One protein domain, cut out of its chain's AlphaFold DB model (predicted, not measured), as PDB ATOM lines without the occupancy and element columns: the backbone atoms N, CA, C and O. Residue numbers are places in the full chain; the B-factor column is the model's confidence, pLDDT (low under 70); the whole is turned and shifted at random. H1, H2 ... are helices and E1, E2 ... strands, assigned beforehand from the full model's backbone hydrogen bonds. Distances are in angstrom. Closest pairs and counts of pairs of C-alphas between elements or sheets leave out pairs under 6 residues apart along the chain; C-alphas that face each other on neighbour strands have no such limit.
ATOM      1  N   GLY A  43     149.460 214.068 113.417       94.31
ATOM      2  CA  GLY A  43     150.501 213.474 114.252       94.31
ATOM      3  C   GLY A  43     150.163 213.608 115.734       94.31
ATOM      4  O   GLY A  43     149.664 214.646 116.177       94.31
ATOM      5  N   ARG A  44     150.434 212.569 116.521       96.00
ATOM      6  CA  ARG A  44     150.292 212.549 117.986       96.00
ATOM      7  C   ARG A  44     151.498 211.854 118.604       96.00
ATOM      8  O   ARG A  44     152.029 210.917 118.010       96.00
ATOM      9  N   TYR A  45     151.917 212.297 119.784       97.38
ATOM     10  CA  TYR A  45     152.963 211.593 120.515       97.38
ATOM     11  C   TYR A  45     152.384 210.348 121.181       97.38
ATOM     12  O   TYR A  45     151.211 210.306 121.555       97.38
ATOM     13  N   LEU A  46     153.223 209.335 121.345       98.00
ATOM     14  CA  LEU A  46     152.942 208.152 122.142       98.00
ATOM     15  C   LEU A  46     153.798 208.221 123.403       98.00
ATOM     16  O   LEU A  46     155.010 208.020 123.340       98.00
ATOM     17  N   ASN A  47     153.178 208.502 124.546       98.00
ATOM     18  CA  ASN A  47     153.821 208.375 125.849       98.00
ATOM     19  C   ASN A  47     154.075 206.902 126.140       98.00
ATOM     20  O   ASN A  47     153.172 206.078 126.013       98.00
ATOM     21  N   LEU A  48     155.297 206.575 126.547       98.44
ATOM     22  CA  LEU A  48     155.754 205.197 126.662       98.44
ATOM     23  C   LEU A  48     155.927 204.806 128.128       98.44
ATOM     24  O   LEU A  48     156.615 205.482 128.890       98.44
ATOM     25  N   THR A  49     155.325 203.683 128.517       98.50
ATOM     26  CA  THR A  49     155.486 203.060 129.835       98.50
ATOM     27  C   THR A  49     156.085 201.676 129.674       98.50
ATOM     28  O   THR A  49     155.450 200.768 129.147       98.50
ATOM     29  N   VAL A  50     157.312 201.498 130.149       98.25
ATOM     30  CA  VAL A  50     158.095 200.281 129.926       98.25
ATOM     31  C   VAL A  50     157.877 199.281 131.061       98.25
ATOM     32  O   VAL A  50     157.853 199.637 132.244       98.25
ATOM     33  N   GLU A  51     157.742 198.004 130.706       97.62
ATOM     34  CA  GLU A  51     157.514 196.896 131.634       97.62
ATOM     35  C   GLU A  51     158.491 196.876 132.812       97.62
ATOM     36  O   GLU A  51     159.699 196.687 132.676       97.62
ATOM     37  N   GLY A  52     157.944 197.059 134.016       97.31
ATOM     38  CA  GLY A  52     158.708 197.054 135.261       97.31
ATOM     39  C   GLY A  52     159.626 198.263 135.471       97.31
ATOM     40  O   GLY A  52     160.333 198.277 136.476       97.31
ATOM     41  N   LEU A  53     159.628 199.252 134.569       97.00
ATOM     42  CA  LEU A  53     160.399 200.497 134.697       97.00
ATOM     43  C   LEU A  53     159.506 201.740 134.825       97.00
ATOM     44  O   LEU A  53     159.918 202.712 135.451       97.00
ATOM     45  N   GLY A  54     158.275 201.688 134.309       97.75
ATOM     46  CA  GLY A  54     157.341 202.812 134.354       97.75
ATOM     47  C   GLY A  54     157.497 203.766 133.161       97.75
ATOM     48  O   GLY A  54     158.071 203.373 132.142       97.75
ATOM     49  N   PRO A  55     156.938 204.986 133.249       97.50
ATOM     50  CA  PRO A  55     156.971 205.950 132.154       97.50
ATOM     51  C   PRO A  55     158.398 206.420 131.852       97.50
ATOM     52  O   PRO A  55     159.195 206.634 132.769       97.50
ATOM     53  N   ILE A  56     158.703 206.616 130.571       97.25
ATOM     54  CA  ILE A  56     159.967 207.190 130.092       97.25
ATOM     55  C   ILE A  56     159.728 208.548 129.424       97.25
ATOM     56  O   ILE A  56     158.610 208.877 129.043       97.25
ATOM     57  N   ALA A  57     160.783 209.360 129.322       95.38
ATOM     58  CA  ALA A  57     160.685 210.709 128.760       95.38
ATOM     59  C   ALA A  57     160.592 210.715 127.228       95.38
ATOM     60  O   ALA A  57     160.074 211.665 126.650       95.38
ATOM     61  N   GLN A  58     161.131 209.684 126.577       95.19
ATOM     62  CA  GLN A  58     161.059 209.535 125.131       95.19
ATOM     63  C   GLN A  58     159.649 209.139 124.710       95.19
ATOM     64  O   GLN A  58     158.972 208.366 125.390       95.19
ATOM     65  N   GLN A  59     159.237 209.664 123.566       96.50
ATOM     66  CA  GLN A  59     157.917 209.447 123.002       96.50
ATOM     67  C   GLN A  59     158.060 208.786 121.637       96.50
ATOM     68  O   GLN A  59     159.010 209.060 120.906       96.50
ATOM     69  N   GLY A  60     157.117 207.909 121.310       97.62
ATOM     70  CA  GLY A  60     156.900 207.499 119.928       97.62
ATOM     71  C   GLY A  60     156.031 208.510 119.194       97.62
ATOM     72  O   GLY A  60     155.551 209.488 119.771       97.62
ATOM     73  N   GLU A  61     155.779 208.227 117.929       97.44
ATOM     74  CA  GLU A  61     154.904 209.023 117.081       97.44
ATOM     75  C   GLU A  61     153.846 208.135 116.438       97.44
ATOM     76  O   GLU A  61     154.126 207.012 116.018       97.44
ATOM     77  N   LEU A  62     152.628 208.660 116.358       97.94
ATOM     78  CA  LEU A  62     151.502 208.073 115.651       97.94
ATOM     79  C   LEU A  62     150.958 209.106 114.675       97.94
ATOM     80  O   LEU A  62     150.419 210.135 115.089       97.94
ATOM     81  N   TRP A  63     151.064 208.802 113.390       97.12
ATOM     82  CA  TRP A  63     150.559 209.636 112.312       97.12
ATOM     83  C   TRP A  63     149.386 208.966 111.625       97.12
ATOM     84  O   TRP A  63     149.387 207.752 111.440       97.12
ATOM     85  N   THR A  64     148.376 209.750 111.249       96.38
ATOM     86  CA  THR A  64     147.200 209.252 110.539       96.38
ATOM     87  C   THR A  64     146.765 210.164 109.402       96.38
ATOM     88  O   THR A  64     146.985 211.382 109.401       96.38
ATOM     89  N   TYR A  65     146.109 209.547 108.429       95.19
ATOM     90  CA  TYR A  65     145.405 210.201 107.338       95.19
ATOM     91  C   TYR A  65     144.160 209.388 107.004       95.19
ATOM     92  O   TYR A  65     144.219 208.162 106.941       95.19
ATOM     93  N   GLN A  66     143.032 210.059 106.789       96.31
ATOM     94  CA  GLN A  66     141.840 209.421 106.244       96.31
ATOM     95  C   GLN A  66     141.639 209.912 104.816       96.31
ATOM     96  O   GLN A  66     141.436 211.107 104.594       96.31
ATOM     97  N   ASP A  67     141.672 208.991 103.857       94.81
ATOM     98  CA  ASP A  67     141.447 209.317 102.458       94.81
ATOM     99  C   ASP A  67     140.001 209.804 102.269       94.81
ATOM    100  O   ASP A  67     139.061 209.043 102.505       94.81
ATOM    101  N   PRO A  68     139.777 211.054 101.826       92.25
ATOM    102  CA  PRO A  68     138.433 211.592 101.658       92.25
ATOM    103  C   PRO A  68     137.652 210.913 100.525       92.25
ATOM    104  O   PRO A  68     136.435 211.082 100.445       92.25
ATOM    105  N   SER A  69     138.328 210.186  99.629       92.38
ATOM    106  CA  SER A  69     137.697 209.518  98.492       92.38
ATOM    107  C   SER A  69     137.201 208.110  98.828       92.38
ATOM    108  O   SER A  69     136.056 207.780  98.516       92.38
ATOM    109  N   SER A  70     138.028 207.298  99.488       95.12
ATOM    110  CA  SER A  70     137.692 205.922  99.876       95.12
ATOM    111  C   SER A  70     137.164 205.802 101.309       95.12
ATOM    112  O   SER A  70     136.389 204.895 101.606       95.12
ATOM    113  N   GLY A  71     137.555 206.722 102.193       96.12
ATOM    114  CA  GLY A  71     137.365 206.625 103.639       96.12
ATOM    115  C   GLY A  71     138.392 205.734 104.343       96.12
ATOM    116  O   GLY A  71     138.281 205.574 105.563       96.12
ATOM    117  N   ASP A  72     139.340 205.143 103.604       98.31
ATOM    118  CA  ASP A  72     140.400 204.299 104.152       98.31
ATOM    119  C   ASP A  72     141.308 205.117 105.074       98.31
ATOM    120  O   ASP A  72     141.535 206.312 104.868       98.31
ATOM    121  N   VAL A  73     141.827 204.462 106.107       98.44
ATOM    122  CA  VAL A  73     142.672 205.084 107.124       98.44
ATOM    123  C   VAL A  73     144.090 204.571 106.977       98.44
ATOM    124  O   VAL A  73     144.342 203.373 107.080       98.44
ATOM    125  N   PHE A  74     145.014 205.495 106.772       98.31
ATOM    126  CA  PHE A  74     146.445 205.265 106.751       98.31
ATOM    127  C   PHE A  74     147.013 205.628 108.112       98.31
ATOM    128  O   PHE A  74     146.586 206.613 108.728       98.31
ATOM    129  N   PHE A  75     147.982 204.851 108.575       98.25
ATOM    130  CA  PHE A  75     148.701 205.152 109.799       98.25
ATOM    131  C   PHE A  75     150.188 204.834 109.671       98.25
ATOM    132  O   PHE A  75     150.573 203.969 108.886       98.25
ATOM    133  N   ALA A  76     150.993 205.531 110.465       98.31
ATOM    134  CA  ALA A  76     152.389 205.213 110.717       98.31
ATOM    135  C   ALA A  76     152.662 205.299 112.221       98.31
ATOM    136  O   ALA A  76     152.204 206.228 112.889       98.31
ATOM    137  N   ILE A  77     153.385 204.319 112.753       98.50
ATOM    138  CA  ILE A  77     153.821 204.257 114.148       98.50
ATOM    139  C   ILE A  77     155.338 204.196 114.133       98.50
ATOM    140  O   ILE A  77     155.887 203.222 113.626       98.50
ATOM    141  N   THR A  78     156.002 205.183 114.726       98.25
ATOM    142  CA  THR A  78     157.465 205.224 114.821       98.25
ATOM    143  C   THR A  78     157.883 205.232 116.283       98.25
ATOM    144  O   THR A  78     157.433 206.066 117.071       98.25
ATOM    145  N   GLN A  79     158.738 204.286 116.664       98.38
ATOM    146  CA  GLN A  79     159.293 204.217 118.014       98.38
ATOM    147  C   GLN A  79     160.542 205.106 118.137       98.38
ATOM    148  O   GLN A  79     161.285 205.250 117.162       98.38
ATOM    149  N   PRO A  80     160.824 205.688 119.318       97.81
ATOM    150  CA  PRO A  80     162.040 206.465 119.511       97.81
ATOM    151  C   PRO A  80     163.268 205.552 119.448       97.81
ATOM    152  O   PRO A  80     163.294 204.485 120.068       97.81
ATOM    153  N   LYS A  81     164.320 206.000 118.757       97.56
ATOM    154  CA  LYS A  81     165.563 205.228 118.581       97.56
ATOM    155  C   LYS A  81     166.285 204.952 119.897       97.56
ATOM    156  O   LYS A  81     167.090 204.032 119.993       97.56
ATOM    157  N   GLU A  82     166.014 205.721 120.945       96.38
ATOM    158  CA  GLU A  82     166.500 205.466 122.301       96.38
ATOM    159  C   GLU A  82     165.869 204.220 122.937       96.38
ATOM    160  O   GLU A  82     166.446 203.664 123.873       96.38
ATOM    161  N   LEU A  83     164.712 203.772 122.439       97.50
ATOM    162  CA  LEU A  83     164.055 202.544 122.873       97.50
ATOM    163  C   LEU A  83     164.448 201.354 121.988       97.50
ATOM    164  O   LEU A  83     164.830 200.311 122.520       97.50
ATOM    165  N   ILE A  84     164.373 201.507 120.665       98.31
ATOM    166  CA  ILE A  84     164.591 200.432 119.685       98.31
ATOM    167  C   ILE A  84     164.992 201.029 118.326       98.31
ATOM    168  O   ILE A  84     164.525 202.102 117.958       98.31
ATOM    169  N   ASP A  85     165.872 200.359 117.584       98.38
ATOM    170  CA  ASP A  85     166.314 200.780 116.250       98.38
ATOM    171  C   ASP A  85     166.652 199.567 115.366       98.38
ATOM    172  O   ASP A  85     166.760 198.442 115.846       98.38
ATOM    173  N   ASN A  86     166.867 199.814 114.074       98.38
ATOM    174  CA  ASN A  86     167.317 198.822 113.096       98.38
ATOM    175  C   ASN A  86     168.853 198.701 113.021       98.38
ATOM    176  O   ASN A  86     169.403 198.447 111.945       98.38
ATOM    177  N   THR A  87     169.577 198.910 114.124       98.31
ATOM    178  CA  THR A  87     171.027 198.668 114.189       98.31
ATOM    179  C   THR A  87     171.318 197.338 114.866       98.31
ATOM    180  O   THR A  87     170.785 197.057 115.921       98.31
ATOM    181  N   TYR A  88     172.175 196.491 114.305       98.19
ATOM    182  CA  TYR A  88     172.481 195.180 114.890       98.19
ATOM    183  C   TYR A  88     173.869 194.680 114.496       98.19
ATOM    184  O   TYR A  88     174.510 195.170 113.560       98.19
ATOM    185  N   GLY A  89     174.344 193.676 115.230       98.12
ATOM    186  CA  GLY A  89     175.671 193.101 115.066       98.12
ATOM    187  C   GLY A  89     176.760 194.036 115.589       98.12
ATOM    188  O   GLY A  89     176.651 194.599 116.675       98.12
ATOM    189  N   ALA A  90     177.835 194.194 114.823       97.69
ATOM    190  CA  ALA A  90     178.980 195.024 115.197       97.69
ATOM    191  C   ALA A  90     178.701 196.540 115.152       97.69
ATOM    192  O   ALA A  90     179.498 197.312 115.677       97.69
ATOM    193  N   ASN A  91     177.598 196.955 114.522       97.31
ATOM    194  CA  ASN A  91     177.285 198.354 114.216       97.31
ATOM    195  C   ASN A  91     176.109 198.899 115.045       97.31
ATOM    196  O   ASN A  91     175.428 199.828 114.617       97.31
ATOM    197  N   THR A  92     175.845 198.301 116.207       97.06
ATOM    198  CA  THR A  92     174.778 198.735 117.112       97.06
ATOM    199  C   THR A  92     175.042 200.120 117.692       97.06
ATOM    200  O   THR A  92     176.178 200.471 118.016       97.06
ATOM    201  N   VAL A  93     173.978 200.896 117.901       97.31
ATOM    202  CA  VAL A  93     174.056 202.230 118.509       97.31
ATOM    203  C   VAL A  93     173.351 202.248 119.861       97.31
ATOM    204  O   VAL A  93     172.152 202.021 119.966       97.31
ATOM    205  N   GLY A  94     174.084 202.541 120.937       95.69
ATOM    206  CA  GLY A  94     173.485 202.769 122.263       95.69
ATOM    207  C   GLY A  94     172.857 201.537 122.933       95.69
ATOM    208  O   GLY A  94     172.100 201.686 123.887       95.69
ATOM    209  N   TRP A  95     173.166 200.327 122.465       96.88
ATOM    210  CA  TRP A  95     172.666 199.081 123.047       96.88
ATOM    211  C   TRP A  95     173.513 198.633 124.255       96.88
ATOM    212  O   TRP A  95     174.734 198.521 124.133       96.88
ATOM    213  N   PRO A  96     172.911 198.311 125.421       93.94
ATOM    214  CA  PRO A  96     173.659 197.886 126.616       93.94
ATOM    215  C   PRO A  96     174.139 196.426 126.553       93.94
ATOM    216  O   PRO A  96     174.847 195.955 127.442       93.94
ATOM    217  N   ARG A  97     173.722 195.692 125.520       93.00
ATOM    218  CA  ARG A  97     174.080 194.301 125.236       93.00
ATOM    219  C   ARG A  97     174.313 194.143 123.736       93.00
ATOM    220  O   ARG A  97     173.946 195.018 122.958       93.00
ATOM    221  N   ALA A  98     174.846 192.994 123.327       94.12
ATOM    222  CA  ALA A  98     174.811 192.613 121.919       94.12
ATOM    223  C   ALA A  98     173.351 192.572 121.443       94.12
ATOM    224  O   ALA A  98     172.538 191.870 122.052       94.12
ATOM    225  N   HIS A  99     173.044 193.328 120.394       96.88
ATOM    226  CA  HIS A  99     171.759 193.306 119.713       96.88
ATOM    227  C   HIS A  99     171.957 192.671 118.340       96.88
ATOM    228  O   HIS A  99     172.782 193.124 117.545       96.88
ATOM    229  N   ASN A 100     171.278 191.552 118.117       96.88
ATOM    230  CA  ASN A 100     171.449 190.736 116.923       96.88
ATOM    231  C   ASN A 100     170.246 190.906 116.005       96.88
ATOM    232  O   ASN A 100     169.149 191.185 116.470       96.88
ATOM    233  N   PHE A 101     170.426 190.618 114.718       97.50
ATOM    234  CA  PHE A 101     169.325 190.622 113.754       97.50
ATOM    235  C   PHE A 101     168.131 189.760 114.212       97.50
ATOM    236  O   PHE A 101     166.984 190.169 114.087       97.50
ATOM    237  N   SER A 102     168.397 188.610 114.842       95.88
ATOM    238  CA  SER A 102     167.359 187.716 115.375       95.88
ATOM    239  C   SER A 102     166.498 188.316 116.486       95.88
ATOM    240  O   SER A 102     165.427 187.785 116.758       95.88
ATOM    241  N   ASP A 103     166.970 189.369 117.154       96.31
ATOM    242  CA  ASP A 103     166.188 190.055 118.182       96.31
ATOM    243  C   ASP A 103     165.032 190.839 117.537       96.31
ATOM    244  O   ASP A 103     163.946 190.866 118.101       96.31
ATOM    245  N   LEU A 104     165.241 191.383 116.329       96.50
ATOM    246  CA  LEU A 104     164.227 192.110 115.551       96.50
ATOM    247  C   LEU A 104     163.295 191.173 114.775       96.50
ATOM    248  O   LEU A 104     162.165 191.540 114.473       96.50
ATOM    249  N   THR A 105     163.757 189.962 114.439       94.19
ATOM    250  CA  THR A 105     162.961 189.004 113.648       94.19
ATOM    251  C   THR A 105     162.253 187.932 114.473       94.19
ATOM    252  O   THR A 105     161.745 186.956 113.920       94.19
ATOM    253  N   GLY A 106     162.381 188.003 115.798       82.12
ATOM    254  CA  GLY A 106     162.003 186.918 116.696       82.12
ATOM    255  C   GLY A 106     160.581 187.037 117.227       82.12
ATOM    256  O   GLY A 106     159.852 186.048 117.211       82.12
ATOM    257  N   SER A 107     160.226 188.213 117.757       93.19
ATOM    258  CA  SER A 107     158.897 188.432 118.339       93.19
ATOM    259  C   SER A 107     158.388 189.874 118.328       93.19
ATOM    260  O   SER A 107     157.440 190.194 119.062       93.19
ATOM    261  N   ASP A 108     159.038 190.742 117.552       97.69
ATOM    262  CA  ASP A 108     158.754 192.173 117.563       97.69
ATOM    263  C   ASP A 108     157.457 192.475 116.815       97.69
ATOM    264  O   ASP A 108     157.191 191.932 115.740       97.69
ATOM    265  N   LYS A 109     156.601 193.287 117.440       98.50
ATOM    266  CA  LYS A 109     155.264 193.618 116.931       98.50
ATOM    267  C   LYS A 109     154.664 194.834 117.613       98.50
ATOM    268  O   LYS A 109     154.956 195.125 118.776       98.50
ATOM    269  N   ALA A 110     153.699 195.444 116.940       98.69
ATOM    270  CA  ALA A 110     152.799 196.431 117.523       98.69
ATOM    271  C   ALA A 110     151.382 195.858 117.647       98.69
ATOM    272  O   ALA A 110     150.906 195.165 116.753       98.69
ATOM    273  N   GLN A 111     150.675 196.154 118.736       98.75
ATOM    274  CA  GLN A 111     149.222 196.006 118.772       98.75
ATOM    275  C   GLN A 111     148.591 197.294 118.247       98.75
ATOM    276  O   GLN A 111     148.910 198.377 118.733       98.75
ATOM    277  N   VAL A 112     147.669 197.174 117.296       98.81
ATOM    278  CA  VAL A 112     146.938 198.295 116.704       98.81
ATOM    279  C   VAL A 112     145.450 198.085 116.930       98.81
ATOM    280  O   VAL A 112     144.890 197.060 116.544       98.81
ATOM    281  N   GLN A 113     144.801 199.073 117.543       98.75
ATOM    282  CA  GLN A 113     143.378 199.040 117.850       98.75
ATOM    283  C   GLN A 113     142.675 200.243 117.227       98.75
ATOM    284  O   GLN A 113     143.075 201.380 117.448       98.75
ATOM    285  N   LEU A 114     141.599 199.996 116.482       98.75
ATOM    286  CA  LEU A 114     140.789 201.024 115.846       98.75
ATOM    287  C   LEU A 114     139.347 200.990 116.339       98.75
ATOM    288  O   LEU A 114     138.733 199.932 116.519       98.75
ATOM    289  N   THR A 115     138.790 202.184 116.489       98.75
ATOM    290  CA  THR A 115     137.406 202.420 116.881       98.75
ATOM    291  C   THR A 115     136.632 203.127 115.775       98.75
ATOM    292  O   THR A 115     137.193 203.854 114.953       98.75
ATOM    293  N   ASN A 116     135.319 202.914 115.744       98.56
ATOM    294  CA  ASN A 116     134.415 203.742 114.947       98.56
ATOM    295  C   ASN A 116     134.060 205.047 115.687       98.56
ATOM    296  O   ASN A 116     134.377 205.210 116.865       98.56
ATOM    297  N   ALA A 117     133.342 205.963 115.033       98.00
ATOM    298  CA  ALA A 117     132.957 207.251 115.624       98.00
ATOM    299  C   ALA A 117     132.009 207.146 116.841       98.00
ATOM    300  O   ALA A 117     131.733 208.145 117.500       98.00
ATOM    301  N   LEU A 118     131.507 205.946 117.156       98.06
ATOM    302  CA  LEU A 118     130.736 205.665 118.371       98.06
ATOM    303  C   LEU A 118     131.621 205.170 119.530       98.06
ATOM    304  O   LEU A 118     131.097 204.823 120.587       98.06
ATOM    305  N   GLY A 119     132.942 205.108 119.338       97.75
ATOM    306  CA  GLY A 119     133.907 204.636 120.332       97.75
ATOM    307  C   GLY A 119     133.950 203.116 120.493       97.75
ATOM    308  O   GLY A 119     134.492 202.619 121.476       97.75
ATOM    309  N   GLN A 120     133.366 202.353 119.564       98.31
ATOM    310  CA  GLN A 120     133.397 200.890 119.612       98.31
ATOM    311  C   GLN A 120     134.653 200.379 118.914       98.31
ATOM    312  O   GLN A 120     134.893 200.750 117.766       98.31
ATOM    313  N   THR A 121     135.416 199.494 119.560       98.62
ATOM    314  CA  THR A 121     136.517 198.772 118.906       98.62
ATOM    315  C   THR A 121     135.966 197.913 117.774       98.62
ATOM    316  O   THR A 121     135.179 196.995 118.010       98.62
ATOM    317  N   VAL A 122     136.377 198.218 116.545       98.62
ATOM    318  CA  VAL A 122     135.944 197.501 115.337       98.62
ATOM    319  C   VAL A 122     137.038 196.613 114.761       98.62
ATOM    320  O   VAL A 122     136.735 195.584 114.160       98.62
ATOM    321  N   LEU A 123     138.301 196.974 114.978       98.81
ATOM    322  CA  LEU A 123     139.460 196.222 114.522       98.81
ATOM    323  C   LEU A 123     140.540 196.290 115.602       98.81
ATOM    324  O   LEU A 123     140.833 197.361 116.119       98.81
ATOM    325  N   ASP A 124     141.102 195.147 115.964       98.81
ATOM    326  CA  ASP A 124     142.225 195.034 116.896       98.81
ATOM    327  C   ASP A 124     143.112 193.901 116.393       98.81
ATOM    328  O   ASP A 124     142.606 192.812 116.106       98.81
ATOM    329  N   PHE A 125     144.402 194.150 116.216       98.81
ATOM    330  CA  PHE A 125     145.325 193.164 115.675       98.81
ATOM    331  C   PHE A 125     146.750 193.386 116.165       98.81
ATOM    332  O   PHE A 125     147.160 194.501 116.476       98.81
ATOM    333  N   ASN A 126     147.518 192.302 116.191       98.69
ATOM    334  CA  ASN A 126     148.968 192.390 116.228       98.69
ATOM    335  C   ASN A 126     149.493 192.554 114.805       98.69
ATOM    336  O   ASN A 126     149.033 191.854 113.898       98.69
ATOM    337  N   PHE A 127     150.479 193.423 114.656       98.62
ATOM    338  CA  PHE A 127     151.191 193.734 113.435       98.62
ATOM    339  C   PHE A 127     152.628 193.214 113.570       98.62
ATOM    340  O   PHE A 127     153.407 193.741 114.360       98.62
ATOM    341  N   ASP A 128     152.938 192.158 112.819       98.56
ATOM    342  CA  ASP A 128     154.272 191.569 112.677       98.56
ATOM    343  C   ASP A 128     155.313 192.598 112.221       98.56
ATOM    344  O   ASP A 128     155.097 193.293 111.225       98.56
ATOM    345  N   TYR A 129     156.453 192.679 112.915       98.56
ATOM    346  CA  TYR A 129     157.523 193.569 112.480       98.56
ATOM    347  C   TYR A 129     158.274 193.005 111.272       98.56
ATOM    348  O   TYR A 129     158.244 193.589 110.188       98.56
ATOM    349  N   PHE A 130     158.942 191.865 111.454       97.94
ATOM    350  CA  PHE A 130     159.722 191.216 110.408       97.94
ATOM    351  C   PHE A 130     159.921 189.737 110.737       97.94
ATOM    352  O   PHE A 130     160.421 189.396 111.802       97.94
ATOM    353  N   THR A 131     159.574 188.840 109.821       97.12
ATOM    354  CA  THR A 131     159.579 187.393 110.054       97.12
ATOM    355  C   THR A 131     160.347 186.670 108.954       97.12
ATOM    356  O   THR A 131     160.356 187.076 107.795       97.12
ATOM    357  N   ALA A 132     161.001 185.556 109.297       96.44
ATOM    358  CA  ALA A 132     161.615 184.674 108.307       96.44
ATOM    359  C   ALA A 132     160.546 183.994 107.430       96.44
ATOM    360  O   ALA A 132     159.677 183.278 107.933       96.44
ATOM    361  N   VAL A 133     160.651 184.151 106.108       94.62
ATOM    362  CA  VAL A 133     159.722 183.575 105.125       94.62
ATOM    363  C   VAL A 133     160.511 182.884 104.019       94.62
ATOM    364  O   VAL A 133     161.240 183.507 103.246       94.62
ATOM    365  N   GLY A 134     160.374 181.559 103.926       91.94
ATOM    366  CA  GLY A 134     161.146 180.757 102.975       91.94
ATOM    367  C   GLY A 134     162.654 180.909 103.204       91.94
ATOM    368  O   GLY A 134     163.158 180.538 104.260       91.94
ATOM    369  N   SER A 135     163.376 181.433 102.208       90.50
ATOM    370  CA  SER A 135     164.812 181.749 102.307       90.50
ATOM    371  C   SER A 135     165.106 183.234 102.555       90.50
ATOM    372  O   SER A 135     166.260 183.647 102.441       90.50
ATOM    373  N   GLY A 136     164.078 184.045 102.808       95.38
ATOM    374  CA  GLY A 136     164.181 185.482 103.043       95.38
ATOM    375  C   GLY A 136     163.444 185.908 104.305       95.38
ATOM    376  O   GLY A 136     163.213 185.104 105.209       95.38
ATOM    377  N   TYR A 137     163.098 187.187 104.349       97.75
ATOM    378  CA  TYR A 137     162.378 187.815 105.444       97.75
ATOM    379  C   TYR A 137     161.369 188.805 104.869       97.75
ATOM    380  O   TYR A 137     161.607 189.333 103.781       97.75
ATOM    381  N   ASP A 138     160.262 189.008 105.570       97.50
ATOM    382  CA  ASP A 138     159.155 189.869 105.151       97.50
ATOM    383  C   ASP A 138     158.384 190.360 106.385       97.50
ATOM    384  O   ASP A 138     158.398 189.681 107.416       97.50
ATOM    385  N   SER A 139     157.695 191.497 106.291       97.69
ATOM    386  CA  SER A 139     156.649 191.832 107.260       97.69
ATOM    387  C   SER A 139     155.361 191.125 106.858       97.69
ATOM    388  O   SER A 139     154.803 191.340 105.783       97.69
ATOM    389  N   LEU A 140     154.831 190.291 107.747       97.56
ATOM    390  CA  LEU A 140     153.598 189.553 107.474       97.56
ATOM    391  C   LEU A 140     152.333 190.298 107.916       97.56
ATOM    392  O   LEU A 140     151.230 189.737 107.849       97.56
ATOM    393  N   GLY A 141     152.457 191.555 108.351       97.50
ATOM    394  CA  GLY A 141     151.323 192.390 108.731       97.50
ATOM    395  C   GLY A 141     150.483 191.742 109.827       97.50
ATOM    396  O   GLY A 141     150.987 191.366 110.880       97.50
ATOM    397  N   ALA A 142     149.187 191.568 109.565       97.12
ATOM    398  CA  ALA A 142     148.266 190.841 110.445       97.12
ATOM    399  C   ALA A 142     148.029 189.372 110.021       97.12
ATOM    400  O   ALA A 142     147.138 188.712 110.565       97.12
ATOM    401  N   THR A 143     148.760 188.873 109.016       95.12
ATOM    402  CA  THR A 143     148.476 187.599 108.326       95.12
ATOM    403  C   THR A 143     149.312 186.414 108.813       95.12
ATOM    404  O   THR A 143     148.938 185.264 108.572       95.12
ATOM    405  N   GLY A 144     150.431 186.662 109.491       94.75
ATOM    406  CA  GLY A 144     151.367 185.624 109.909       94.75
ATOM    407  C   GLY A 144     152.512 186.177 110.748       94.75
ATOM    408  O   GLY A 144     152.482 187.338 111.146       94.75
ATOM    409  N   GLY A 145     153.507 185.331 111.029       95.69
ATOM    410  CA  GLY A 145     154.569 185.670 111.977       95.69
ATOM    411  C   GLY A 145     153.965 185.885 113.359       95.69
ATOM    412  O   GLY A 145     153.259 185.014 113.877       95.69
ATOM    413  N   ASP A 146     154.177 187.072 113.907       96.62
ATOM    414  CA  ASP A 146     153.524 187.528 115.132       96.62
ATOM    415  C   ASP A 146     152.192 188.263 114.916       96.62
ATOM    416  O   ASP A 146     151.452 188.554 115.872       96.62
ATOM    417  N   GLY A 147     151.886 188.538 113.652       97.81
ATOM    418  CA  GLY A 147     150.680 189.183 113.183       97.81
ATOM    419  C   GLY A 147     149.448 188.311 113.371       97.81
ATOM    420  O   GLY A 147     149.439 187.132 113.015       97.81
ATOM    421  N   LYS A 148     148.382 188.885 113.935       97.88
ATOM    422  CA  LYS A 148     147.090 188.197 114.079       97.88
ATOM    423  C   LYS A 148     145.947 189.161 114.352       97.88
ATOM    424  O   LYS A 148     146.106 190.112 115.112       97.88
ATOM    425  N   ILE A 149     144.762 188.846 113.842       98.50
ATOM    426  CA  ILE A 149     143.523 189.546 114.199       98.50
ATOM    427  C   ILE A 149     143.049 189.113 115.593       98.50
ATOM    428  O   ILE A 149     142.943 187.920 115.881       98.50
ATOM    429  N   LEU A 150     142.745 190.088 116.448       98.38
ATOM    430  CA  LEU A 150     142.123 189.913 117.766       98.38
ATOM    431  C   LEU A 150     140.621 190.226 117.716       98.38
ATOM    432  O   LEU A 150     139.817 189.498 118.295       98.38
ATOM    433  N   VAL A 151     140.244 191.288 116.998       98.56
ATOM    434  CA  VAL A 151     138.861 191.730 116.753       98.56
ATOM    435  C   VAL A 151     138.742 192.188 115.302       98.56
ATOM    436  O   VAL A 151     139.663 192.804 114.779       98.56
ATOM    437  N   GLY A 152     137.602 191.936 114.660       98.19
ATOM    438  CA  GLY A 152     137.340 192.373 113.288       98.19
ATOM    439  C   GLY A 152     137.695 191.313 112.249       98.19
ATOM    440  O   GLY A 152     137.572 190.115 112.503       98.19
ATOM    441  N   GLN A 153     138.072 191.751 111.048       97.94
ATOM    442  CA  GLN A 153     138.292 190.880 109.891       97.94
ATOM    443  C   GLN A 153     139.632 191.196 109.232       97.94
ATOM    444  O   GLN A 153     139.970 192.362 109.048       97.94
ATOM    445  N   LEU A 154     140.364 190.160 108.815       97.75
ATOM    446  CA  LEU A 154     141.680 190.325 108.190       97.75
ATOM    447  C   LEU A 154     141.627 191.137 106.890       97.75
ATOM    448  O   LEU A 154     142.526 191.922 106.630       97.75
ATOM    449  N   SER A 155     140.553 191.003 106.109       98.06
ATOM    450  CA  SER A 155     140.364 191.740 104.851       98.06
ATOM    451  C   SER A 155     140.257 193.258 105.019       98.06
ATOM    452  O   SER A 155     140.269 193.976 104.023       98.06
ATOM    453  N   TRP A 156     140.123 193.756 106.251       98.56
ATOM    454  CA  TRP A 156     140.145 195.186 106.534       98.56
ATOM    455  C   TRP A 156     141.556 195.749 106.686       98.56
ATOM    456  O   TRP A 156     141.715 196.956 106.549       98.56
ATOM    457  N   VAL A 157     142.567 194.911 106.921       98.44
ATOM    458  CA  VAL A 157     143.980 195.305 106.863       98.44
ATOM    459  C   VAL A 157     144.426 195.114 105.418       98.44
ATOM    460  O   VAL A 157     144.644 193.987 104.977       98.44
ATOM    461  N   VAL A 158     144.450 196.200 104.648       97.75
ATOM    462  CA  VAL A 158     144.568 196.121 103.184       97.75
ATOM    463  C   VAL A 158     146.002 196.267 102.691       97.75
ATOM    464  O   VAL A 158     146.336 195.661 101.678       97.75
ATOM    465  N   GLU A 159     146.837 197.031 103.396       97.94
ATOM    466  CA  GLU A 159     148.276 197.166 103.132       97.94
ATOM    467  C   GLU A 159     149.032 197.268 104.456       97.94
ATOM    468  O   GLU A 159     148.487 197.761 105.451       97.94
ATOM    469  N   TRP A 160     150.275 196.797 104.461       98.31
ATOM    470  CA  TRP A 160     151.192 196.874 105.590       98.31
ATOM    471  C   TRP A 160     152.634 196.937 105.094       98.31
ATOM    472  O   TRP A 160     152.958 196.337 104.071       98.31
ATOM    473  N   ALA A 161     153.481 197.635 105.840       98.38
ATOM    474  CA  ALA A 161     154.921 197.648 105.646       98.38
ATOM    475  C   ALA A 161     155.630 198.017 106.955       98.38
ATOM    476  O   ALA A 161     155.042 198.636 107.847       98.38
ATOM    477  N   THR A 162     156.900 197.642 107.079       98.81
ATOM    478  CA  THR A 162     157.746 198.028 108.215       98.81
ATOM    479  C   THR A 162     159.102 198.502 107.727       98.81
ATOM    480  O   THR A 162     159.534 198.162 106.628       98.81
ATOM    481  N   SER A 163     159.811 199.285 108.534       98.75
ATOM    482  CA  SER A 163     161.098 199.845 108.105       98.75
ATOM    483  C   SER A 163     162.173 198.792 107.841       98.75
ATOM    484  O   SER A 163     163.014 198.972 106.958       98.75
ATOM    485  N   LEU A 164     162.149 197.660 108.552       98.31
ATOM    486  CA  LEU A 164     163.079 196.568 108.268       98.31
ATOM    487  C   LEU A 164     162.700 195.804 106.990       98.31
ATOM    488  O   LEU A 164     163.594 195.386 106.249       98.31
ATOM    489  N   ASP A 165     161.402 195.703 106.693       98.25
ATOM    490  CA  ASP A 165     160.913 195.196 105.413       98.25
ATOM    491  C   ASP A 165     161.320 196.107 104.246       98.25
ATOM    492  O   ASP A 165     161.920 195.632 103.279       98.25
ATOM    493  N   TYR A 166     161.155 197.427 104.391       98.69
ATOM    494  CA  TYR A 166     161.666 198.411 103.434       98.69
ATOM    495  C   TYR A 166     163.158 198.194 103.164       98.69
ATOM    496  O   TYR A 166     163.575 198.025 102.015       98.69
ATOM    497  N   ASN A 167     163.973 198.125 104.223       98.69
ATOM    498  CA  ASN A 167     165.418 197.938 104.106       98.69
ATOM    499  C   ASN A 167     165.782 196.689 103.286       98.69
ATOM    500  O   ASN A 167     166.694 196.733 102.457       98.69
ATOM    501  N   PHE A 168     165.077 195.575 103.486       98.38
ATOM    502  CA  PHE A 168     165.401 194.295 102.852       98.38
ATOM    503  C   PHE A 168     164.796 194.123 101.461       98.38
ATOM    504  O   PHE A 168     165.473 193.609 100.560       98.38
ATOM    505  N   ASN A 169     163.533 194.505 101.295       98.06
ATOM    506  CA  ASN A 169     162.710 194.120 100.155       98.06
ATOM    507  C   ASN A 169     162.451 195.280  99.190       98.06
ATOM    508  O   ASN A 169     162.344 195.031  97.988       98.06
ATOM    509  N   VAL A 170     162.466 196.528  99.670       97.44
ATOM    510  CA  VAL A 170     162.371 197.724  98.816       97.44
ATOM    511  C   VAL A 170     163.766 198.237  98.449       97.44
ATOM    512  O   VAL A 170     164.105 198.328  97.269       97.44
ATOM    513  N   ALA A 171     164.618 198.496  99.443       97.75
ATOM    514  CA  ALA A 171     165.986 198.977  99.236       97.75
ATOM    515  C   ALA A 171     166.977 197.854  98.856       97.75
ATOM    516  O   ALA A 171     168.042 198.113  98.295       97.75
ATOM    517  N   GLY A 172     166.626 196.589  99.117       97.75
ATOM    518  CA  GLY A 172     167.405 195.420  98.693       97.75
ATOM    519  C   GLY A 172     168.600 195.067  99.590       97.75
ATOM    520  O   GLY A 172     169.430 194.231  99.214       97.75
ATOM    521  N   TYR A 173     168.716 195.670 100.775       97.81
ATOM    522  CA  TYR A 173     169.835 195.495 101.700       97.81
ATOM    523  C   TYR A 173     169.648 194.264 102.599       97.81
ATOM    524  O   TYR A 173     169.343 194.362 103.784       97.81
ATOM    525  N   LYS A 174     169.870 193.069 102.041       96.69
ATOM    526  CA  LYS A 174     169.686 191.773 102.729       96.69
ATOM    527  C   LYS A 174     170.811 191.441 103.720       96.69
ATOM    528  O   LYS A 174     171.559 190.479 103.540       96.69
ATOM    529  N   LEU A 175     170.961 192.261 104.756       97.75
ATOM    530  CA  LEU A 175     172.059 192.195 105.719       97.75
ATOM    531  C   LEU A 175     171.636 191.448 106.989       97.75
ATOM    532  O   LEU A 175     171.052 192.037 107.878       97.75
ATOM    533  N   THR A 176     171.955 190.167 107.147       97.56
ATOM    534  CA  THR A 176     171.487 189.385 108.319       97.56
ATOM    535  C   THR A 176     172.496 189.285 109.469       97.56
ATOM    536  O   THR A 176     172.223 188.645 110.480       97.56
ATOM    537  N   THR A 177     173.689 189.877 109.322       97.94
ATOM    538  CA  THR A 177     174.763 189.816 110.336       97.94
ATOM    539  C   THR A 177     175.010 191.161 111.003       97.94
ATOM    540  O   THR A 177     174.950 191.257 112.223       97.94
ATOM    541  N   ASN A 178     175.284 192.199 110.211       98.44
ATOM    542  CA  ASN A 178     175.513 193.554 110.702       98.44
ATOM    543  C   ASN A 178     174.632 194.509 109.905       98.44
ATOM    544  O   ASN A 178     174.641 194.436 108.674       98.44
ATOM    545  N   SER A 179     173.944 195.418 110.587       98.44
ATOM    546  CA  SER A 179     173.344 196.582 109.938       98.44
ATOM    547  C   SER A 179     174.449 197.478 109.350       98.44
ATOM    548  O   SER A 179     175.630 197.306 109.679       98.44
ATOM    549  N   PRO A 180     174.121 198.463 108.503       98.50
ATOM    550  CA  PRO A 180     175.081 199.474 108.074       98.50
ATOM    551  C   PRO A 180     175.717 200.207 109.262       98.50
ATOM    552  O   PRO A 180     175.058 200.475 110.265       98.50
ATOM    553  N   ALA A 181     177.003 200.541 109.141       97.75
ATOM    554  CA  ALA A 181     177.709 201.316 110.160       97.75
ATOM    555  C   ALA A 181     177.188 202.757 110.202       97.75
ATOM    556  O   ALA A 181     176.961 203.349 109.148       97.75
ATOM    557  N   THR A 182     177.054 203.313 111.402       97.94
ATOM    558  CA  THR A 182     176.607 204.689 111.641       97.94
ATOM    559  C   THR A 182     177.201 205.229 112.948       97.94
ATOM    560  O   THR A 182     177.838 204.490 113.699       97.94
ATOM    561  N   ASP A 183     177.023 206.522 113.205       96.31
ATOM    562  CA  ASP A 183     177.314 207.171 114.481       96.31
ATOM    563  C   ASP A 183     176.065 207.276 115.381       96.31
ATOM    564  O   ASP A 183     174.987 206.775 115.053       96.31
ATOM    565  N   ALA A 184     176.231 207.927 116.538       95.06
ATOM    566  CA  ALA A 184     175.169 208.143 117.520       95.06
ATOM    567  C   ALA A 184     174.020 209.034 117.015       95.06
ATOM    568  O   ALA A 184     172.936 208.997 117.591       95.06
ATOM    569  N   GLU A 185     174.246 209.794 115.942       95.94
ATOM    570  CA  GLU A 185     173.247 210.662 115.313       95.94
ATOM    571  C   GLU A 185     172.522 209.955 114.156       95.94
ATOM    572  O   GLU A 185     171.681 210.553 113.487       95.94
ATOM    573  N   TYR A 186     172.817 208.670 113.929       97.06
ATOM    574  CA  TYR A 186     172.290 207.879 112.816       97.06
ATOM    575  C   TYR A 186     172.616 208.490 111.443       97.06
ATOM    576  O   TYR A 186     171.787 208.462 110.532       97.06
ATOM    577  N   THR A 187     173.818 209.060 111.287       97.00
ATOM    578  CA  THR A 187     174.278 209.589 109.997       97.00
ATOM    579  C   THR A 187     174.177 208.511 108.902       97.00
ATOM    580  O   THR A 187     174.785 207.445 109.047       97.00
ATOM    581  N   PRO A 188     173.485 208.779 107.774       97.00
ATOM    582  CA  PRO A 188     173.300 207.796 106.713       97.00
ATOM    583  C   PRO A 188     174.612 207.183 106.219       97.00
ATOM    584  O   PRO A 188     175.592 207.880 105.927       97.00
ATOM    585  N   ASN A 189     174.622 205.859 106.082       97.94
ATOM    586  CA  ASN A 189     175.774 205.143 105.563       97.94
ATOM    587  C   ASN A 189     175.921 205.377 104.052       97.94
ATOM    588  O   ASN A 189     174.991 205.138 103.293       97.94
ATOM    589  N   ILE A 190     177.113 205.749 103.581       97.44
ATOM    590  CA  ILE A 190     177.339 206.036 102.153       97.44
ATOM    591  C   ILE A 190     177.090 204.835 101.219       97.44
ATOM    592  O   ILE A 190     176.741 205.024 100.058       97.44
ATOM    593  N   THR A 191     177.279 203.606 101.707       97.94
ATOM    594  CA  THR A 191     177.058 202.369 100.939       97.94
ATOM    595  C   THR A 191     175.594 201.937 100.966       97.94
ATOM    596  O   THR A 191     175.131 201.299 100.026       97.94
ATOM    597  N   TYR A 192     174.876 202.291 102.031       98.12
ATOM    598  CA  TYR A 192     173.476 201.936 102.261       98.12
ATOM    599  C   TYR A 192     172.673 203.206 102.594       98.12
ATOM    600  O   TYR A 192     172.178 203.339 103.715       98.12
ATOM    601  N   PRO A 193     172.599 204.177 101.663       96.94
ATOM    602  CA  PRO A 193     172.097 205.524 101.952       96.94
ATOM    603  C   PRO A 193     170.604 205.563 102.290       96.94
ATOM    604  O   PRO A 193     170.155 206.508 102.928       96.94
ATOM    605  N   ASP A 194     169.859 204.534 101.882       97.00
ATOM    606  CA  ASP A 194     168.418 204.406 102.117       97.00
ATOM    607  C   ASP A 194     168.078 203.517 103.319       97.00
ATOM    608  O   ASP A 194     166.926 203.129 103.482       97.00
ATOM    609  N   TRP A 195     169.062 203.149 104.147       98.50
ATOM    610  CA  TRP A 195     168.784 202.377 105.354       98.50
ATOM    611  C   TRP A 195     167.981 203.207 106.360       98.50
ATOM    612  O   TRP A 195     168.456 204.231 106.850       98.50
ATOM    613  N   VAL A 196     166.788 202.729 106.704       98.38
ATOM    614  CA  VAL A 196     165.915 203.316 107.722       98.38
ATOM    615  C   VAL A 196     166.293 202.747 109.086       98.38
ATOM    616  O   VAL A 196     166.174 201.540 109.330       98.38
ATOM    617  N   TYR A 197     166.784 203.613 109.973       98.44
ATOM    618  CA  TYR A 197     167.235 203.230 111.314       98.44
ATOM    619  C   TYR A 197     166.096 203.187 112.332       98.44
ATOM    620  O   TYR A 197     166.191 202.480 113.331       98.44
ATOM    621  N   GLU A 198     165.033 203.938 112.088       98.31
ATOM    622  CA  GLU A 198     163.810 203.955 112.873       98.31
ATOM    623  C   GLU A 198     163.098 202.601 112.804       98.31
ATOM    624  O   GLU A 198     163.108 201.940 111.765       98.31
ATOM    625  N   VAL A 199     162.448 202.199 113.897       98.56
ATOM    626  CA  VAL A 199     161.482 201.091 113.890       98.56
ATOM    627  C   VAL A 199     160.103 201.670 113.638       98.56
ATOM    628  O   VAL A 199     159.543 202.353 114.503       98.56
ATOM    629  N   THR A 200     159.575 201.378 112.454       98.62
ATOM    630  CA  THR A 200     158.322 201.943 111.964       98.62
ATOM    631  C   THR A 200     157.389 200.848 111.462       98.62
ATOM    632  O   THR A 200     157.832 199.897 110.816       98.62
ATOM    633  N   TYR A 201     156.099 201.017 111.745       98.81
ATOM    634  CA  TYR A 201     154.996 200.229 111.201       98.81
ATOM    635  C   TYR A 201     154.071 201.154 110.418       98.81
ATOM    636  O   TYR A 201     153.603 202.148 110.972       98.81
ATOM    637  N   GLU A 202     153.754 200.809 109.176       98.50
ATOM    638  CA  GLU A 202     152.809 201.546 108.338       98.50
ATOM    639  C   GLU A 202     151.702 200.629 107.852       98.50
ATOM    640  O   GLU A 202     151.925 199.453 107.565       98.50
ATOM    641  N   GLY A 203     150.489 201.154 107.748       98.25
ATOM    642  CA  GLY A 203     149.375 200.357 107.266       98.25
ATOM    643  C   GLY A 203     148.238 201.178 106.700       98.25
ATOM    644  O   GLY A 203     148.049 202.347 107.041       98.25
ATOM    645  N   ARG A 204     147.442 200.512 105.862       98.50
ATOM    646  CA  ARG A 204     146.157 201.012 105.373       98.50
ATOM    647  C   ARG A 204     145.044 200.096 105.854       98.50
ATOM    648  O   ARG A 204     145.102 198.876 105.686       98.50
ATOM    649  N   ILE A 205     144.012 200.701 106.429       98.75
ATOM    650  CA  ILE A 205     142.803 200.042 106.909       98.75
ATOM    651  C   ILE A 205     141.622 200.459 106.044       98.75
ATOM    652  O   ILE A 205     141.387 201.646 105.825       98.75
ATOM    653  N   SER A 206     140.847 199.477 105.594       98.56
ATOM    654  CA  SER A 206     139.651 199.725 104.798       98.56
ATOM    655  C   SER A 206     138.584 200.484 105.589       98.56
ATOM    656  O   SER A 206     138.248 200.105 106.716       98.56
ATOM    657  N   ALA A 207     137.942 201.458 104.943       98.31
ATOM    658  CA  ALA A 207     136.778 202.175 105.464       98.31
ATOM    659  C   ALA A 207     135.651 201.236 105.935       98.31
ATOM    660  O   ALA A 207     134.882 201.561 106.844       98.31
ATOM    661  N   ALA A 208     135.558 200.044 105.331       98.44
ATOM    662  CA  ALA A 208     134.561 199.032 105.660       98.44
ATOM    663  C   ALA A 208     134.627 198.569 107.125       98.44
ATOM    664  O   ALA A 208     133.595 198.170 107.669       98.44
ATOM    665  N   ALA A 209     135.794 198.662 107.776       98.25
ATOM    666  CA  ALA A 209     135.949 198.334 109.192       98.25
ATOM    667  C   ALA A 209     135.046 199.188 110.092       98.25
ATOM    668  O   ALA A 209     134.553 198.722 111.116       98.25
ATOM    669  N   PHE A 210     134.794 200.438 109.702       98.44
ATOM    670  CA  PHE A 210     134.108 201.412 110.547       98.44
ATOM    671  C   PHE A 210     132.588 201.447 110.335       98.44
ATOM    672  O   PHE A 210     131.858 202.079 111.107       98.44
ATOM    673  N   GLY A 211     132.092 200.755 109.303       97.06
ATOM    674  CA  GLY A 211     130.681 200.743 108.928       97.06
ATOM    675  C   GLY A 211     130.123 202.148 108.673       97.06
ATOM    676  O   GLY A 211     130.841 203.085 108.336       97.06
ATOM    677  N   THR A 212     128.816 202.320 108.866       96.88
ATOM    678  CA  THR A 212     128.147 203.618 108.659       96.88
ATOM    679  C   THR A 212     128.484 204.661 109.724       96.88
ATOM    680  O   THR A 212     128.165 205.830 109.536       96.88
ATOM    681  N   ALA A 213     129.074 204.249 110.850       97.56
ATOM    682  CA  ALA A 213     129.508 205.171 111.896       97.56
ATOM    683  C   ALA A 213     130.737 205.985 111.459       97.56
ATOM    684  O   ALA A 213     130.920 207.096 111.944       97.56
ATOM    685  N   GLY A 214     131.540 205.463 110.527       97.88
ATOM    686  CA  GLY A 214     132.780 206.101 110.100       97.88
ATOM    687  C   GLY A 214     133.907 205.948 111.121       97.88
ATOM    688  O   GLY A 214     133.708 205.452 112.235       97.88
ATOM    689  N   TYR A 215     135.111 206.331 110.700       98.25
ATOM    690  CA  TYR A 215     136.321 206.258 111.515       98.25
ATOM    691  C   TYR A 215     136.192 207.106 112.788       98.25
ATOM    692  O   TYR A 215     135.696 208.231 112.739       98.25
ATOM    693  N   GLY A 216     136.601 206.538 113.924       98.06
ATOM    694  CA  GLY A 216     136.673 207.233 115.206       98.06
ATOM    695  C   GLY A 216     138.109 207.581 115.556       98.06
ATOM    696  O   GLY A 216     138.527 208.724 115.402       98.06
ATOM    697  N   ASP A 217     138.849 206.587 116.043       97.88
ATOM    698  CA  ASP A 217     140.234 206.761 116.478       97.88
ATOM    699  C   ASP A 217     141.060 205.475 116.328       97.88
ATOM    700  O   ASP A 217     140.515 204.378 116.182       97.88
ATOM    701  N   ILE A 218     142.377 205.622 116.422       98.38
ATOM    702  CA  ILE A 218     143.385 204.567 116.470       98.38
ATOM    703  C   ILE A 218     144.243 204.723 117.727       98.38
ATOM    704  O   ILE A 218     144.654 205.825 118.094       98.38
ATOM    705  N   ALA A 219     144.539 203.594 118.360       98.25
ATOM    706  CA  ALA A 219     145.423 203.470 119.506       98.25
ATOM    707  C   ALA A 219     146.465 202.372 119.259       98.25
ATOM    708  O   ALA A 219     146.235 201.439 118.483       98.25
ATOM    709  N   VAL A 220     147.588 202.462 119.974       98.56
ATOM    710  CA  VAL A 220     148.679 201.476 119.942       98.56
ATOM    711  C   VAL A 220     148.858 200.892 121.345       98.56
ATOM    712  O   VAL A 220     149.734 201.334 122.083       98.56
ATOM    713  N   PRO A 221     148.013 199.952 121.807       98.44
ATOM    714  CA  PRO A 221     147.994 199.587 123.225       98.44
ATOM    715  C   PRO A 221     149.339 199.084 123.763       98.44
ATOM    716  O   PRO A 221     149.705 199.375 124.904       98.44
ATOM    717  N   VAL A 222     150.067 198.314 122.948       98.38
ATOM    718  CA  VAL A 222     151.332 197.684 123.332       98.38
ATOM    719  C   VAL A 222     152.278 197.639 122.139       98.38
ATOM    720  O   VAL A 222     151.897 197.210 121.052       98.38
ATOM    721  N   LEU A 223     153.529 198.002 122.386       98.56
ATOM    722  CA  LEU A 223     154.685 197.693 121.552       98.56
ATOM    723  C   LEU A 223     155.466 196.565 122.232       98.56
ATOM    724  O   LEU A 223     155.621 196.566 123.461       98.56
ATOM    725  N   HIS A 224     155.893 195.571 121.458       98.06
ATOM    726  CA  HIS A 224     156.706 194.468 121.946       98.06
ATOM    727  C   HIS A 224     158.015 194.414 121.161       98.06
ATOM    728  O   HIS A 224     157.978 194.146 119.966       98.06
ATOM    729  N   ASP A 225     159.141 194.608 121.850       96.50
ATOM    730  CA  ASP A 225     160.492 194.657 121.272       96.50
ATOM    731  C   ASP A 225     161.420 193.762 122.096       96.50
ATOM    732  O   ASP A 225     161.407 193.870 123.319       96.50
ATOM    733  N   SER A 226     162.227 192.886 121.494       90.44
ATOM    734  CA  SER A 226     162.664 191.655 122.176       90.44
ATOM    735  C   SER A 226     164.181 191.487 122.347       90.44
ATOM    736  O   SER A 226     164.838 190.773 121.590       90.44
ATOM    737  N   PRO A 227     164.744 191.968 123.470       94.06
ATOM    738  CA  PRO A 227     164.287 193.105 124.270       94.06
ATOM    739  C   PRO A 227     164.664 194.449 123.630       94.06
ATOM    740  O   PRO A 227     165.677 194.530 122.929       94.06
ATOM    741  N   ASN A 228     163.951 195.510 124.013       96.69
ATOM    742  CA  ASN A 228     164.346 196.906 123.796       96.69
ATOM    743  C   ASN A 228     165.669 197.272 124.505       96.69
ATOM    744  O   ASN A 228     166.206 196.519 125.329       96.69
ATOM    745  N   LYS A 229     166.187 198.478 124.236       97.44
ATOM    746  CA  LYS A 229     167.427 199.020 124.829       97.44
ATOM    747  C   LYS A 229     167.399 199.144 126.352       97.44
ATOM    748  O   LYS A 229     168.452 199.248 126.973       97.44
ATOM    749  N   LEU A 230     166.223 199.086 126.973       96.94
ATOM    750  CA  LEU A 230     166.056 199.094 128.428       96.94
ATOM    751  C   LEU A 230     165.994 197.675 129.024       96.94
ATOM    752  O   LEU A 230     165.792 197.505 130.229       96.94
ATOM    753  N   GLY A 231     166.198 196.646 128.196       95.75
ATOM    754  CA  GLY A 231     166.241 195.245 128.608       95.75
ATOM    755  C   GLY A 231     164.868 194.657 128.929       95.75
ATOM    756  O   GLY A 231     164.788 193.693 129.694       95.75
ATOM    757  N   LYS A 232     163.795 195.253 128.401       96.62
ATOM    758  CA  LYS A 232     162.403 194.832 128.600       96.62
ATOM    759  C   LYS A 232     161.761 194.473 127.273       96.62
ATOM    760  O   LYS A 232     162.266 194.860 126.229       96.62
ATOM    761  N   ASN A 233     160.650 193.744 127.344       96.94
ATOM    762  CA  ASN A 233     159.991 193.251 126.139       96.94
ATOM    763  C   ASN A 233     158.759 194.048 125.743       96.94
ATOM    764  O   ASN A 233     158.343 193.973 124.599       96.94
ATOM    765  N   LYS A 234     158.121 194.745 126.687       98.00
ATOM    766  CA  LYS A 234     156.834 195.403 126.460       98.00
ATOM    767  C   LYS A 234     156.871 196.859 126.869       98.00
ATOM    768  O   LYS A 234     157.403 197.204 127.930       98.00
ATOM    769  N   THR A 235     156.201 197.662 126.061       98.38
ATOM    770  CA  THR A 235     155.973 199.081 126.289       98.38
ATOM    771  C   THR A 235     154.497 199.369 126.042       98.38
ATOM    772  O   THR A 235     153.994 199.142 124.946       98.38
ATOM    773  N   TRP A 236     153.780 199.832 127.062       98.56
ATOM    774  CA  TRP A 236     152.417 200.342 126.894       98.56
ATOM    775  C   TRP A 236     152.472 201.775 126.408       98.56
ATOM    776  O   TRP A 236     153.361 202.525 126.822       98.56
ATOM    777  N   THR A 237     151.513 202.149 125.566       98.12
ATOM    778  CA  THR A 237     151.450 203.513 125.047       98.12
ATOM    779  C   THR A 237     150.155 204.215 125.419       98.12
ATOM    780  O   THR A 237     149.105 203.591 125.577       98.12
ATOM    781  N   GLU A 238     150.253 205.529 125.556       97.00
ATOM    782  CA  GLU A 238     149.116 206.430 125.661       97.00
ATOM    783  C   GLU A 238     149.334 207.595 124.698       97.00
ATOM    784  O   GLU A 238     150.409 208.193 124.664       97.00
ATOM    785  N   THR A 239     148.322 207.909 123.898       94.44
ATOM    786  CA  THR A 239     148.387 209.030 122.964       94.44
ATOM    787  C   THR A 239     148.368 210.356 123.723       94.44
ATOM    788  O   THR A 239     147.471 210.588 124.533       94.44
ATOM    789  N   ASP A 240     149.309 211.250 123.426       89.25
ATOM    790  CA  ASP A 240     149.438 212.558 124.066       89.25
ATOM    791  C   ASP A 240     149.769 213.663 123.057       89.25
ATOM    792  O   ASP A 240     150.548 213.491 122.118       89.25
ATOM    793  N   GLY A 241     149.170 214.830 123.277       88.44
ATOM    794  CA  GLY A 241     149.385 216.017 122.467       88.44
ATOM    795  C   GLY A 241     149.100 215.834 120.971       88.44
ATOM    796  O   GLY A 241     148.534 214.848 120.503       88.44
ATOM    797  N   THR A 242     149.491 216.849 120.208       89.88
ATOM    798  CA  THR A 242     149.527 216.791 118.742       89.88
ATOM    799  C   THR A 242     150.914 217.211 118.296       89.88
ATOM    800  O   THR A 242     151.502 218.137 118.865       89.88
ATOM    801  N   ILE A 243     151.444 216.517 117.299       87.75
ATOM    802  CA  ILE A 243     152.677 216.907 116.632       87.75
ATOM    803  C   ILE A 243     152.285 217.988 115.620       87.75
ATOM    804  O   ILE A 243     151.370 217.761 114.823       87.75
ATOM    805  N   PRO A 244     152.905 219.182 115.653       77.19
ATOM    806  CA  PRO A 244     152.625 220.210 114.663       77.19
ATOM    807  C   PRO A 244     152.844 219.661 113.252       77.19
ATOM    808  O   PRO A 244     153.895 219.084 112.981       77.19
ATOM    809  N   GLU A 245     151.882 219.867 112.351       67.88
ATOM    810  CA  GLU A 245     152.027 219.403 110.969       67.88
ATOM    811  C   GLU A 245     153.326 219.954 110.339       67.88
ATOM    812  O   GLU A 245     153.685 221.117 110.586       67.88
ATOM    813  N   PRO A 246     154.019 219.185 109.476       61.72
ATOM    814  CA  PRO A 246     155.312 219.586 108.905       61.72
ATOM    815  C   PRO A 246     155.272 220.950 108.200       61.72
ATOM    816  O   PRO A 246     156.209 221.751 108.277       61.72
ATOM    817  N   THR A 247     154.146 221.267 107.560       60.53
ATOM    818  CA  THR A 247     153.914 222.554 106.890       60.53
ATOM    819  C   THR A 247     153.815 223.715 107.882       60.53
ATOM    820  O   THR A 247     154.337 224.802 107.618       60.53
ATOM    821  N   SER A 248     153.222 223.484 109.056       58.34
ATOM    822  CA  SER A 248     153.140 224.462 110.143       58.34
ATOM    823  C   SER A 248     154.523 224.765 110.718       58.34
ATOM    824  O   SER A 248     154.839 225.931 110.967       58.34
ATOM    825  N   MET A 249     155.391 223.754 110.847       57.75
ATOM    826  CA  MET A 249     156.788 223.952 111.252       57.75
ATOM    827  C   MET A 249     157.577 224.776 110.223       57.75
ATOM    828  O   MET A 249     158.271 225.729 110.593       57.75
TER     829      MET A 249
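AT A GLANCE: This is residues 43 to 249 of the 270 residues of the protein "PEP-CTERM domain-containing protein" of Planctomycetes bacterium ADurb.Bin126 (UniProt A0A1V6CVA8). A twisted sheet folds round on itself into a flattened, open barrel: E2, E3, E10 and E9 make one wall, E11, E4, E5 and E8 the opposite wall, and E1, E13 and E12 join them along one edge, while E8 and E9 stay apart. H3 covers one end; H1, H2 and the loops 80 to 100 and 171 to 198 gather at the other. The 207 printed residues have four named helices and thirteen named strands, in order E1 E2 E3 H1 E4 E5 E6 E7 E8 E9 H2 E10 H3 E11 E12 E13 H4. The branched sheet's neighbours are antiparallel, the class is mixed, and the whole is compact, with a radius of gyration of the C-alphas of 16.9 A and spans of 52 by 39 by 37 A.

HOW THE PARTS SIT: Start at E1, residues 43 to 50: E2, residues 54 to 66, lies on one side, N 46 and O 60 2.8 A apart, and E13, residues 234 to 243, on the other, N 47 and O 238 2.8 A apart. E2 bends by 80 degrees at residue 57. E3, residues 73 to 79, completes a meander, each strand the antiparallel neighbour of the one before, with N 63 and O 76 at 2.9 A. Beyond E3 look for E10, residues 199 to 205, N 75 and O 203 at 2.9 A, then edge strand E9, residues 157 to 162, N 161 and O 202 at 2.9 A. E4, residues 109 to 116, has E5, residues 121 to 128, on one side, N 112 and O 125 at 2.8 A; on the other are E11, residues 215 to 219, N 113 and O 219 at 2.9 A, and E12, residues 222 to 224, N 111 and O 222 at 2.8 A. E12 and E13 form a hairpin, N 223 and O 235 at 2.8 A; edge strand E8, residues 148 to 151, neighbours E5, N 126 and O 148 at 2.8 A. E6, residues 131 to 133, and E7, residues 136 to 138, meet only at a point. H2, residues 163 to 170, only grazes the branched sheet; H3, residues 207 to 213, is on it, height 7.3 A, with Phe 210 and Asn 116 of E4 the closest C-alphas, 5.0 A. H1, residues 101 to 104, and H4, residues 246 to 249, are not on it. Every O i to N i+4 pair is within hydrogen-bond range in H2, 0 of 3 in H3, where 2 of 4 O i to N i+3 pairs are; H1 and H4 are too short.

IN THESE COORDINATES: Find C-alpha 43 at (150.501, 213.474, 114.252), where E1 begins its 21.8 A; E2 is 32.8 A, E4 23.3 A. E13 runs 24.0 A to C-alpha 243 at (152.677, 216.907, 116.632).

THE WHOLE: The C-alphas farthest apart, Ala 90 and Thr 212, are 52.0 A apart. The printed part has no cut; the links E3 to H1 and H2 to E10 are long. Residues 245 to 249 have pLDDT under 70.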